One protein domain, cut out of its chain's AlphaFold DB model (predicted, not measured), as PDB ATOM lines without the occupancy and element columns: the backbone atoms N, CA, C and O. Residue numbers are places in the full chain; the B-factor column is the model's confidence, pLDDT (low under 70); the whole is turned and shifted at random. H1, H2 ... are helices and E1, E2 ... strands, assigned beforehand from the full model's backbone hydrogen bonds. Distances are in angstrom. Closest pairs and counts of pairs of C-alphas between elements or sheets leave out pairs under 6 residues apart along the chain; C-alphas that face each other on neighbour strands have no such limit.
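AT A GLANCE: This is residues 17 to 98 of the 103 residues of an uncharacterized protein of Acidiphilium sp. CAG:727 (UniProt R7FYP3). Two small three-stranded sheets, E1 E2 E3 and E4 E5 E6, follow one another along a loose, elongated domain, with the short helix H2 at the joint between them. The longer helix H1 sits by the E1 side of the first sheet and only grazes it. The printed part has 82 residues with two named helices and six named strands, in the order H1 E1 E2 E3 H2 E4 E5 E6; each sheet is antiparallel, with its strands side by side in chain order, and the class is mixed, helices and strands. The whole is loose, with a radius of gyration of the C-alphas of 14.7 A, and spans 46 by 26 by 20 A.

HOW THE PARTS SIT: H1, residues 17 to 29, only grazes the sheet of E1, residues 37 to 41, E2, residues 44 to 48, and E3, residues 54 to 58; the closest C-alphas of H1 and E1 are those of Ser 23 and Val 38, 7.0 A apart. This sheet is a meander, each strand the antiparallel neighbour of the one before. In the hairpin E1 and E2, N 39 and O 46 are within hydrogen-bond range at 2.8 A. In the hairpin E2 and E3, N 47 and O 55 are 2.8 A apart. H2, residues 64 to 68, only grazes this sheet; the closest C-alphas of E3 and H2 are those of Tyr 58 and Val 67, 6.8 A apart. H2 also only grazes the second meander, of E4, residues 76 to 79, E5, residues 83 to 87, and E6, residues 93 to 97; the closest C-alphas of H2 and E4 are those of Val 66 and Val 77, 7.7 A apart. In the hairpin E4 and E5, N 85 and O 78 are 2.8 A apart, and in the hairpin E5 and E6, N 86 and O 94 are 2.8 A apart. E1, E2 and E3 are apart from E4, E5 and E6. In H1 and H2 every O i to N i+4 pair is within hydrogen-bond range.

IN THESE COORDINATES: H1 begins at C-alpha 17 (220.941, 276.291, 237.684) and is 18.5 A long. E1, E2 and E3 measure 13.0 A, 13.4 A and 13.1 A. H2 is 6.0 A long and begins at C-alpha 64 (222.337, 255.548, 219.404). E4 measures 10.0 A, and E5 and E6 13.1 A each; E6 ends at C-alpha 97 (207.924, 248.521, 212.098).

THE WHOLE: The two C-alphas farthest apart are those of Lys 34 and Lys 81, at 46.4 A. The printed part has no cut. No link is long; those from H1 to E1 and from H2 to E4 are short, and the others are tight. Mean pLDDT of the printed part is 81.1, with residues 17 to 31 under 70.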
ATOM      1  N   SER A  17     219.760 275.436 237.549       45.31
ATOM      2  CA  SER A  17     220.941 276.291 237.684       45.31
ATOM      3  C   SER A  17     222.208 275.679 237.069       45.31
ATOM      4  O   SER A  17     222.896 276.365 236.322       45.31
ATOM      5  N   GLU A  18     222.500 274.390 237.268       41.50
ATOM      6  CA  GLU A  18     223.676 273.729 236.671       41.50
ATOM      7  C   GLU A  18     223.587 273.647 235.140       41.50
ATOM      8  O   GLU A  18     224.594 273.798 234.449       41.50
ATOM      9  N   LEU A  19     222.378 273.514 234.581       47.72
ATOM     10  CA  LEU A  19     222.156 273.575 233.129       47.72
ATOM     11  C   LEU A  19     222.424 274.980 232.558       47.72
ATOM     12  O   LEU A  19     223.028 275.107 231.491       47.72
ATOM     13  N   GLN A  20     222.063 276.046 233.285       47.59
ATOM     14  CA  GLN A  20     222.443 277.410 232.896       47.59
ATOM     15  C   GLN A  20     223.966 277.588 232.895       47.59
ATOM     16  O   GLN A  20     224.501 278.171 231.948       47.59
ATOM     17  N   HIS A  21     224.678 277.017 233.871       47.97
ATOM     18  CA  HIS A  21     226.141 277.039 233.891       47.97
ATOM     19  C   HIS A  21     226.763 276.256 232.728       47.97
ATOM     20  O   HIS A  21     227.739 276.729 232.150       47.97
ATOM     21  N   ILE A  22     226.174 275.132 232.305       51.16
ATOM     22  CA  ILE A  22     226.632 274.394 231.116       51.16
ATOM     23  C   ILE A  22     226.471 275.251 229.855       51.16
ATOM     24  O   ILE A  22     227.398 275.326 229.054       51.16
ATOM     25  N   SER A  23     225.354 275.968 229.696       54.19
ATOM     26  CA  SER A  23     225.151 276.855 228.540       54.19
ATOM     27  C   SER A  23     226.196 277.984 228.461       54.19
ATOM     28  O   SER A  23     226.698 278.295 227.377       54.19
ATOM     29  N   VAL A  24     226.587 278.556 229.605       51.75
ATOM     30  CA  VAL A  24     227.583 279.639 229.696       51.75
ATOM     31  C   VAL A  24     229.006 279.101 229.525       51.75
ATOM     32  O   VAL A  24     229.788 279.667 228.757       51.75
ATOM     33  N   ALA A  25     229.330 277.973 230.160       50.38
ATOM     34  CA  ALA A  25     230.618 277.302 230.012       50.38
ATOM     35  C   ALA A  25     230.843 276.836 228.564       50.38
ATOM     36  O   ALA A  25     231.920 277.044 228.009       50.38
ATOM     37  N   LEU A  26     229.810 276.299 227.904       56.84
ATOM     38  CA  LEU A  26     229.861 275.936 226.487       56.84
ATOM     39  C   LEU A  26     230.037 277.165 225.585       56.84
ATOM     40  O   LEU A  26     230.804 277.093 224.630       56.84
ATOM     41  N   ARG A  27     229.398 278.305 225.885       55.81
ATOM     42  CA  ARG A  27     229.622 279.555 225.132       55.81
ATOM     43  C   ARG A  27     231.075 280.017 225.183       55.81
ATOM     44  O   ARG A  27     231.609 280.408 224.145       55.81
ATOM     45  N   SER A  28     231.699 279.944 226.359       51.62
ATOM     46  CA  SER A  28     233.094 280.349 226.560       51.62
ATOM     47  C   SER A  28     234.078 279.381 225.887       51.62
ATOM     48  O   SER A  28     234.979 279.822 225.176       51.62
ATOM     49  N   LEU A  29     233.853 278.065 226.000       57.38
ATOM     50  CA  LEU A  29     234.742 277.052 225.416       57.38
ATOM     51  C   LEU A  29     234.658 276.974 223.878       57.38
ATOM     52  O   LEU A  29     235.660 276.708 223.222       57.38
ATOM     53  N   PHE A  30     233.472 277.192 223.295       61.00
ATOM     54  CA  PHE A  30     233.220 276.986 221.859       61.00
ATOM     55  C   PHE A  30     233.244 278.268 221.010       61.00
ATOM     56  O   PHE A  30     232.890 278.206 219.835       61.00
ATOM     57  N   LYS A  31     233.648 279.426 221.564       69.19
ATOM     58  CA  LYS A  31     233.599 280.735 220.870       69.19
ATOM     59  C   LYS A  31     232.242 280.975 220.190       69.19
ATOM     60  O   LYS A  31     232.164 281.371 219.027       69.19
ATOM     61  N   ILE A  32     231.158 280.684 220.903       70.88
ATOM     62  CA  ILE A  32     229.815 280.767 220.327       70.88
ATOM     63  C   ILE A  32     229.467 282.251 220.095       70.88
ATOM     64  O   ILE A  32     229.531 283.033 221.047       70.88
ATOM     65  N   PRO A  33     229.081 282.664 218.870       72.75
ATOM     66  CA  PRO A  33     228.741 284.051 218.568       72.75
ATOM     67  C   PRO A  33     227.636 284.594 219.478       72.75
ATOM     68  O   PRO A  33     226.682 283.880 219.818       72.75
ATOM     69  N   LYS A  34     227.723 285.887 219.824       77.31
ATOM     70  CA  LYS A  34     226.642 286.593 220.529       77.31
ATOM     71  C   LYS A  34     225.341 286.483 219.722       77.31
ATOM     72  O   LYS A  34     225.362 286.523 218.499       77.31
ATOM     73  N   GLY A  35     224.220 286.305 220.421       77.94
ATOM     74  CA  GLY A  35     222.906 286.090 219.801       77.94
ATOM     75  C   GLY A  35     222.603 284.640 219.404       77.94
ATOM     76  O   GLY A  35     221.518 284.374 218.907       77.94
ATOM     77  N   THR A  36     223.513 283.688 219.637       83.00
ATOM     78  CA  THR A  36     223.206 282.263 219.430       83.00
ATOM     79  C   THR A  36     222.229 281.767 220.495       83.00
ATOM     80  O   THR A  36     222.555 281.775 221.687       83.00
ATOM     81  N   GLU A  37     221.055 281.288 220.089       85.56
ATOM     82  CA  GLU A  37     220.137 280.604 221.001       85.56
ATOM     83  C   GLU A  37     220.638 279.189 221.282       85.56
ATOM     84  O   GLU A  37     221.082 278.469 220.382       85.56
ATOM     85  N   VAL A  38     220.541 278.774 222.540       82.50
ATOM     86  CA  VAL A  38     220.904 277.426 222.978       82.50
ATOM     87  C   VAL A  38     219.647 276.778 223.535       82.50
ATOM     88  O   VAL A  38     218.989 277.347 224.404       82.50
ATOM     89  N   LYS A  39     219.284 275.617 222.992       83.94
ATOM     90  CA  LYS A  39     218.135 274.824 223.434       83.94
ATOM     91  C   LYS A  39     218.625 273.467 223.903       83.94
ATOM     92  O   LYS A  39     219.043 272.641 223.087       83.94
ATOM     93  N   ASP A  40     218.563 273.258 225.209       80.44
ATOM     94  CA  ASP A  40     218.892 271.985 225.834       80.44
ATOM     95  C   ASP A  40     217.754 270.983 225.642       80.44
ATOM     96  O   ASP A  40     216.571 271.303 225.780       80.44
ATOM     97  N   GLY A  41     218.121 269.754 225.310       83.00
ATOM     98  CA  GLY A  41     217.221 268.619 225.224       83.00
ATOM     99  C   GLY A  41     217.802 267.420 225.961       83.00
ATOM    100  O   GLY A  41     218.972 267.387 226.327       83.00
ATOM    101  N   GLU A  42     216.976 266.396 226.144       84.94
ATOM    102  CA  GLU A  42     217.336 265.192 226.905       84.94
ATOM    103  C   GLU A  42     218.584 264.476 226.358       84.94
ATOM    104  O   GLU A  42     219.438 264.028 227.115       84.94
ATOM    105  N   ASN A  43     218.720 264.433 225.030       87.56
ATOM    106  CA  ASN A  43     219.769 263.682 224.334       87.56
ATOM    107  C   ASN A  43     220.878 264.571 223.746       87.56
ATOM    108  O   ASN A  43     221.771 264.084 223.053       87.56
ATOM    109  N   GLY A  44     220.818 265.884 223.954       86.25
ATOM    110  CA  GLY A  44     221.799 266.800 223.387       86.25
ATOM    111  C   GLY A  44     221.347 268.249 223.393       86.25
ATOM    112  O   GLY A  44     220.254 268.581 223.844       86.25
ATOM    113  N   VAL A  45     222.183 269.106 222.822       85.88
ATOM    114  CA  VAL A  45     221.977 270.556 222.777       85.88
ATOM    115  C   VAL A  45     221.876 271.020 221.331       85.88
ATOM    116  O   VAL A  45     222.668 270.613 220.477       85.88
ATOM    117  N   THR A  46     220.905 271.888 221.051       87.19
ATOM    118  CA  THR A  46     220.788 272.589 219.767       87.19
ATOM    119  C   THR A  46     221.283 274.021 219.906       87.19
ATOM    120  O   THR A  46     220.788 274.773 220.739       87.19
ATOM    121  N   PHE A  47     222.200 274.414 219.032       85.94
ATOM    122  CA  PHE A  47     222.682 275.776 218.858       85.94
ATOM    123  C   PHE A  47     222.036 276.372 217.609       85.94
ATOM    124  O   PHE A  47     222.085 275.767 216.535       85.94
ATOM    125  N   ILE A  48     221.419 277.541 217.742       87.44
ATOM    126  CA  ILE A  48     220.799 278.287 216.643       87.44
ATOM    127  C   ILE A  48     221.557 279.604 216.529       87.44
ATOM    128  O   ILE A  48     221.405 280.491 217.364       87.44
ATOM    129  N   TYR A  49     222.425 279.703 215.528       86.69
ATOM    130  CA  TYR A  49     223.240 280.892 215.307       86.69
ATOM    131  C   TYR A  49     222.386 282.044 214.749       86.69
ATOM    132  O   TYR A  49     221.398 281.776 214.065       86.69
ATOM    133  N   PRO A  50     222.802 283.314 214.922       84.81
ATOM    134  CA  PRO A  50     222.094 284.474 214.360       84.81
ATOM    135  C   PRO A  50     221.897 284.414 212.839       84.81
ATOM    136  O   PRO A  50     220.936 284.951 212.310       84.81
ATOM    137  N   SER A  51     222.786 283.709 212.131       87.12
ATOM    138  CA  SER A  51     222.659 283.436 210.691       87.12
ATOM    139  C   SER A  51     221.508 282.485 210.324       87.12
ATOM    140  O   SER A  51     221.335 282.164 209.154       87.12
ATOM    141  N   GLY A  52     220.782 281.945 211.307       84.44
ATOM    142  CA  GLY A  52     219.776 280.896 211.130       84.44
ATOM    143  C   GLY A  52     220.357 279.482 211.021       84.44
ATOM    144  O   GLY A  52     219.609 278.503 211.083       84.44
ATOM    145  N   LYS A  53     221.686 279.332 210.906       86.50
ATOM    146  CA  LYS A  53     222.347 278.018 210.894       86.50
ATOM    147  C   LYS A  53     222.112 277.290 212.217       86.50
ATOM    148  O   LYS A  53     222.213 277.879 213.292       86.50
ATOM    149  N   ARG A  54     221.846 275.985 212.136       86.25
ATOM    150  CA  ARG A  54     221.579 275.130 213.299       86.25
ATOM    151  C   ARG A  54     222.647 274.060 213.424       86.25
ATOM    152  O   ARG A  54     222.968 273.390 212.447       86.25
ATOM    153  N   TYR A  55     223.158 273.880 214.633       84.75
ATOM    154  CA  TYR A  55     224.100 272.821 214.966       84.75
ATOM    155  C   TYR A  55     223.578 272.032 216.162       84.75
ATOM    156  O   TYR A  55     223.105 272.617 217.131       84.75
ATOM    157  N   VAL A  56     223.651 270.705 216.096       87.38
ATOM    158  CA  VAL A  56     223.226 269.829 217.190       87.38
ATOM    159  C   VAL A  56     224.430 269.058 217.688       87.38
ATOM    160  O   VAL A  56     225.105 268.384 216.910       87.38
ATOM    161  N   ARG A  57     224.670 269.132 218.996       85.19
ATOM    162  CA  ARG A  57     225.668 268.318 219.678       85.19
ATOM    163  C   ARG A  57     224.953 267.298 220.550       85.19
ATOM    164  O   ARG A  57     224.306 267.665 221.528       85.19
ATOM    165  N   TYR A  58     225.070 266.030 220.186       84.81
ATOM    166  CA  TYR A  58     224.525 264.931 220.978       84.81
ATOM    167  C   TYR A  58     225.421 264.632 222.176       84.81
ATOM    168  O   TYR A  58     226.645 264.770 222.097       84.81
ATOM    169  N   PHE A  59     224.807 264.222 223.283       84.62
ATOM    170  CA  PHE A  59     225.546 263.699 224.427       84.62
ATOM    171  C   PHE A  59     226.038 262.281 224.133       84.62
ATOM    172  O   PHE A  59     225.420 261.550 223.364       84.62
ATOM    173  N   SER A  60     227.129 261.864 224.775       80.62
ATOM    174  CA  SER A  60     227.607 260.475 224.683       80.62
ATOM    175  C   SER A  60     226.593 259.466 225.232       80.62
ATOM    176  O   SER A  60     226.584 258.319 224.804       80.62
ATOM    177  N   SER A  61     225.720 259.901 226.144       83.00
ATOM    178  CA  SER A  61     224.614 259.119 226.701       83.00
ATOM    179  C   SER A  61     223.350 259.113 225.832       83.00
ATOM    180  O   SER A  61     222.348 258.531 226.240       83.00
ATOM    181  N   ALA A  62     223.344 259.804 224.686       84.75
ATOM    182  CA  ALA A  62     222.184 259.849 223.804       84.75
ATOM    183  C   ALA A  62     221.861 258.462 223.234       84.75
ATOM    184  O   ALA A  62     222.766 257.671 222.960       84.75
ATOM    185  N   ASP A  63     220.577 258.188 222.983       88.56
ATOM    186  CA  ASP A  63     220.180 256.949 222.310       88.56
ATOM    187  C   ASP A  63     220.905 256.834 220.944       88.56
ATOM    188  O   ASP A  63     220.809 257.753 220.118       88.56
ATOM    189  N   PRO A  64     221.605 255.719 220.656       89.56
ATOM    190  CA  PRO A  64     222.337 255.548 219.404       89.56
ATOM    191  C   PRO A  64     221.483 255.732 218.143       89.56
ATOM    192  O   PRO A  64     221.986 256.211 217.129       89.56
ATOM    193  N   LEU A  65     220.190 255.387 218.186       90.44
ATOM    194  CA  LEU A  65     219.267 255.591 217.068       90.44
ATOM    195  C   LEU A  65     218.957 257.073 216.851       90.44
ATOM    196  O   LEU A  65     218.872 257.505 215.701       90.44
ATOM    197  N   VAL A  66     218.849 257.861 217.925       89.38
ATOM    198  CA  VAL A  66     218.692 259.322 217.841       89.38
ATOM    199  C   VAL A  66     219.902 259.938 217.148       89.38
ATOM    200  O   VAL A  66     219.731 260.743 216.234       89.38
ATOM    201  N   VAL A  67     221.113 259.509 217.517       88.12
ATOM    202  CA  VAL A  67     222.357 259.998 216.905       88.12
ATOM    203  C   VAL A  67     222.464 259.554 215.445       88.12
ATOM    204  O   VAL A  67     222.653 260.390 214.559       88.12
ATOM    205  N   LYS A  68     222.282 258.255 215.169       90.94
ATOM    206  CA  LYS A  68     222.394 257.670 213.822       90.94
ATOM    207  C   LYS A  68     221.423 258.316 212.835       90.94
ATOM    208  O   LYS A  68     221.805 258.603 211.705       90.94
ATOM    209  N   LYS A  69     220.182 258.571 213.261       90.81
ATOM    210  CA  LYS A  69     219.142 259.198 212.429       90.81
ATOM    211  C   LYS A  69     219.129 260.729 212.506       90.81
ATOM    212  O   LYS A  69     218.293 261.351 211.858       90.81
ATOM    213  N   ARG A  70     220.044 261.341 213.273       90.62
ATOM    214  CA  ARG A  70     220.122 262.793 213.516       90.62
ATOM    215  C   ARG A  70     218.778 263.397 213.953       90.62
ATOM    216  O   ARG A  70     218.368 264.445 213.454       90.62
ATOM    217  N   LEU A  71     218.077 262.714 214.858       90.75
ATOM    218  CA  LEU A  71     216.761 263.147 215.328       90.75
ATOM    219  C   LEU A  71     216.887 264.360 216.266       90.75
ATOM    220  O   LEU A  71     217.870 264.468 216.997       90.75
ATOM    221  N   PRO A  72     215.882 265.254 216.312       90.50
ATOM    222  CA  PRO A  72     215.912 266.422 217.187       90.50
ATOM    223  C   PRO A  72     216.198 266.057 218.655       90.50
ATOM    224  O   PRO A  72     215.645 265.065 219.150       90.50
ATOM    225  N   PRO A  73     216.991 266.858 219.392       89.69
ATOM    226  CA  PRO A  73     217.186 266.645 220.822       89.69
ATOM    227  C   PRO A  73     215.861 266.631 221.586       89.69
ATOM    228  O   PRO A  73     214.945 267.391 221.278       89.69
ATOM    229  N   GLY A  74     215.752 265.735 222.569       88.00
ATOM    230  CA  GLY A  74     214.493 265.474 223.276       88.00
ATOM    231  C   GLY A  74     213.568 264.471 222.578       88.00
ATOM    232  O   GLY A  74     212.487 264.195 223.088       88.00
ATOM    233  N   THR A  75     213.967 263.902 221.433       91.94
ATOM    234  CA  THR A  75     213.249 262.758 220.850       91.94
ATOM    235  C   THR A  75     213.425 261.529 221.738       91.94
ATOM    236  O   THR A  75     214.557 261.109 221.978       91.94
ATOM    237  N   LYS A  76     212.319 260.930 222.183       92.56
ATOM    238  CA  LYS A  76     212.318 259.683 222.960       92.56
ATOM    239  C   LYS A  76     212.132 258.483 222.046       92.56
ATOM    240  O   LYS A  76     211.335 258.545 221.108       92.56
ATOM    241  N   VAL A  77     212.842 257.400 222.339       92.25
ATOM    242  CA  VAL A  77     212.794 256.153 221.572       92.25
ATOM    243  C   VAL A  77     212.273 255.042 222.471       92.25
ATOM    244  O   VAL A  77     212.847 254.764 223.518       92.25
ATOM    245  N   GLU A  78     211.189 254.400 222.051       93.44
ATOM    246  CA  GLU A  78     210.624 253.221 222.705       93.44
ATOM    247  C   GLU A  78     210.765 252.031 221.759       93.44
ATOM    248  O   GLU A  78     210.239 252.047 220.644       93.44
ATOM    249  N   ARG A  79     211.513 251.011 222.184       91.81
ATOM    250  CA  ARG A  79     211.792 249.815 221.382       91.81
ATOM    251  C   ARG A  79     210.890 248.673 221.844       91.81
ATOM    252  O   ARG A  79     210.846 248.362 223.030       91.81
ATOM    253  N   TYR A  80     210.209 248.050 220.895       90.88
ATOM    254  CA  TYR A  80     209.371 246.870 221.075       90.88
ATOM    255  C   TYR A  80     209.872 245.751 220.158       90.88
ATOM    256  O   TYR A  80     210.686 245.985 219.265       90.88
ATOM    257  N   LYS A  81     209.373 244.529 220.365       88.06
ATOM    258  CA  LYS A  81     209.791 243.343 219.600       88.06
ATOM    259  C   LYS A  81     209.587 243.512 218.084       88.06
ATOM    260  O   LYS A  81     210.425 243.086 217.302       88.06
ATOM    261  N   ASP A  82     208.492 244.150 217.686       91.50
ATOM    262  CA  ASP A  82     208.020 244.290 216.301       91.50
ATOM    263  C   ASP A  82     208.156 245.717 215.736       91.50
ATOM    264  O   ASP A  82     207.912 245.957 214.551       91.50
ATOM    265  N   LYS A  83     208.500 246.698 216.577       91.56
ATOM    266  CA  LYS A  83     208.489 248.114 216.189       91.56
ATOM    267  C   LYS A  83     209.352 248.992 217.083       91.56
ATOM    268  O   LYS A  83     209.581 248.704 218.251       91.56
ATOM    269  N   THR A  84     209.734 250.144 216.553       93.62
ATOM    270  CA  THR A  84     210.340 251.251 217.292       93.62
ATOM    271  C   THR A  84     209.451 252.484 217.175       93.62
ATOM    272  O   THR A  84     209.063 252.880 216.077       93.62
ATOM    273  N   VAL A  85     209.118 253.103 218.304       94.50
ATOM    274  CA  VAL A  85     208.305 254.321 218.371       94.50
ATOM    275  C   VAL A  85     209.196 255.499 218.743       94.50
ATOM    276  O   VAL A  85     209.842 255.508 219.787       94.50
ATOM    277  N   TYR A  86     209.193 256.523 217.898       94.88
ATOM    278  CA  TYR A  86     209.889 257.786 218.101       94.88
ATOM    279  C   TYR A  86     208.873 258.851 218.516       94.88
ATOM    280  O   TYR A  86     207.914 259.121 217.788       94.88
ATOM    281  N   LYS A  87     209.071 259.473 219.681       95.31
ATOM    282  CA  LYS A  87     208.240 260.574 220.190       95.31
ATOM    283  C   LYS A  87     209.043 261.866 220.116       95.31
ATOM    284  O   LYS A  87     209.992 262.047 220.876       95.31
ATOM    285  N   TYR A  88     208.681 262.740 219.185       92.88
ATOM    286  CA  TYR A  88     209.385 263.996 218.942       92.88
ATOM    287  C   TYR A  88     209.017 265.061 219.983       92.88
ATOM    288  O   TYR A  88     207.886 265.073 220.474       92.88
ATOM    289  N   PRO A  89     209.912 266.029 220.253       87.12
ATOM    290  CA  PRO A  89     209.619 267.153 221.146       87.12
ATOM    291  C   PRO A  89     208.464 268.038 220.650       87.12
ATOM    292  O   PRO A  89     207.844 268.737 221.440       87.12
ATOM    293  N   SER A  90     208.129 267.983 219.356       89.12
ATOM    294  CA  SER A  90     206.950 268.649 218.783       89.12
ATOM    295  C   SER A  90     205.616 267.980 219.145       89.12
ATOM    296  O   SER A  90     204.571 268.444 218.703       89.12
ATOM    297  N   GLY A  91     205.634 266.854 219.865       90.06
ATOM    298  CA  GLY A  91     204.454 266.037 220.162       90.06
ATOM    299  C   GLY A  91     204.095 265.029 219.065       90.06
ATOM    300  O   GLY A  91     203.325 264.099 219.314       90.06
ATOM    301  N   LYS A  92     204.687 265.147 217.867       93.94
ATOM    302  CA  LYS A  92     204.516 264.158 216.793       93.94
ATOM    303  C   LYS A  92     205.096 262.803 217.206       93.94
ATOM    304  O   LYS A  92     206.095 262.727 217.923       93.94
ATOM    305  N   LYS A  93     204.497 261.724 216.700       94.12
ATOM    306  CA  LYS A  93     204.974 260.351 216.899       94.12
ATOM    307  C   LYS A  93     205.182 259.679 215.548       94.12
ATOM    308  O   LYS A  93     204.379 259.868 214.641       94.12
ATOM    309  N   PHE A  94     206.244 258.895 215.427       93.38
ATOM    310  CA  PHE A  94     206.527 258.067 214.257       93.38
ATOM    311  C   PHE A  94     206.796 256.637 214.713       93.38
ATOM    312  O   PHE A  94     207.493 256.435 215.702       93.38
ATOM    313  N   THR A  95     206.232 255.652 214.020       94.25
ATOM    314  CA  THR A  95     206.431 254.233 214.335       94.25
ATOM    315  C   THR A  95     207.085 253.556 213.146       94.25
ATOM    316  O   THR A  95     206.519 253.526 212.059       94.25
ATOM    317  N   GLU A  96     208.262 252.996 213.369       92.00
ATOM    318  CA  GLU A  96     208.987 252.181 212.404       92.00
ATOM    319  C   GLU A  96     208.764 250.719 212.767       92.00
ATOM    320  O   GLU A  96     209.148 250.285 213.852       92.00
ATOM    321  N   ARG A  97     208.094 249.962 211.899       87.31
ATOM    322  CA  ARG A  97     207.924 248.521 212.098       87.31
ATOM    323  C   ARG A  97     209.172 247.808 211.606       87.31
ATOM    324  O   ARG A  97     209.647 248.097 210.507       87.31
ATOM    325  N   THR A  98     209.694 246.887 212.403       76.19
ATOM    326  CA  THR A  98     210.751 245.991 211.949       76.19
ATOM    327  C   THR A  98     210.093 245.052 210.947       76.19
ATOM    328  O   THR A  98     209.188 244.304 211.310       76.19
TER     329      THR A  98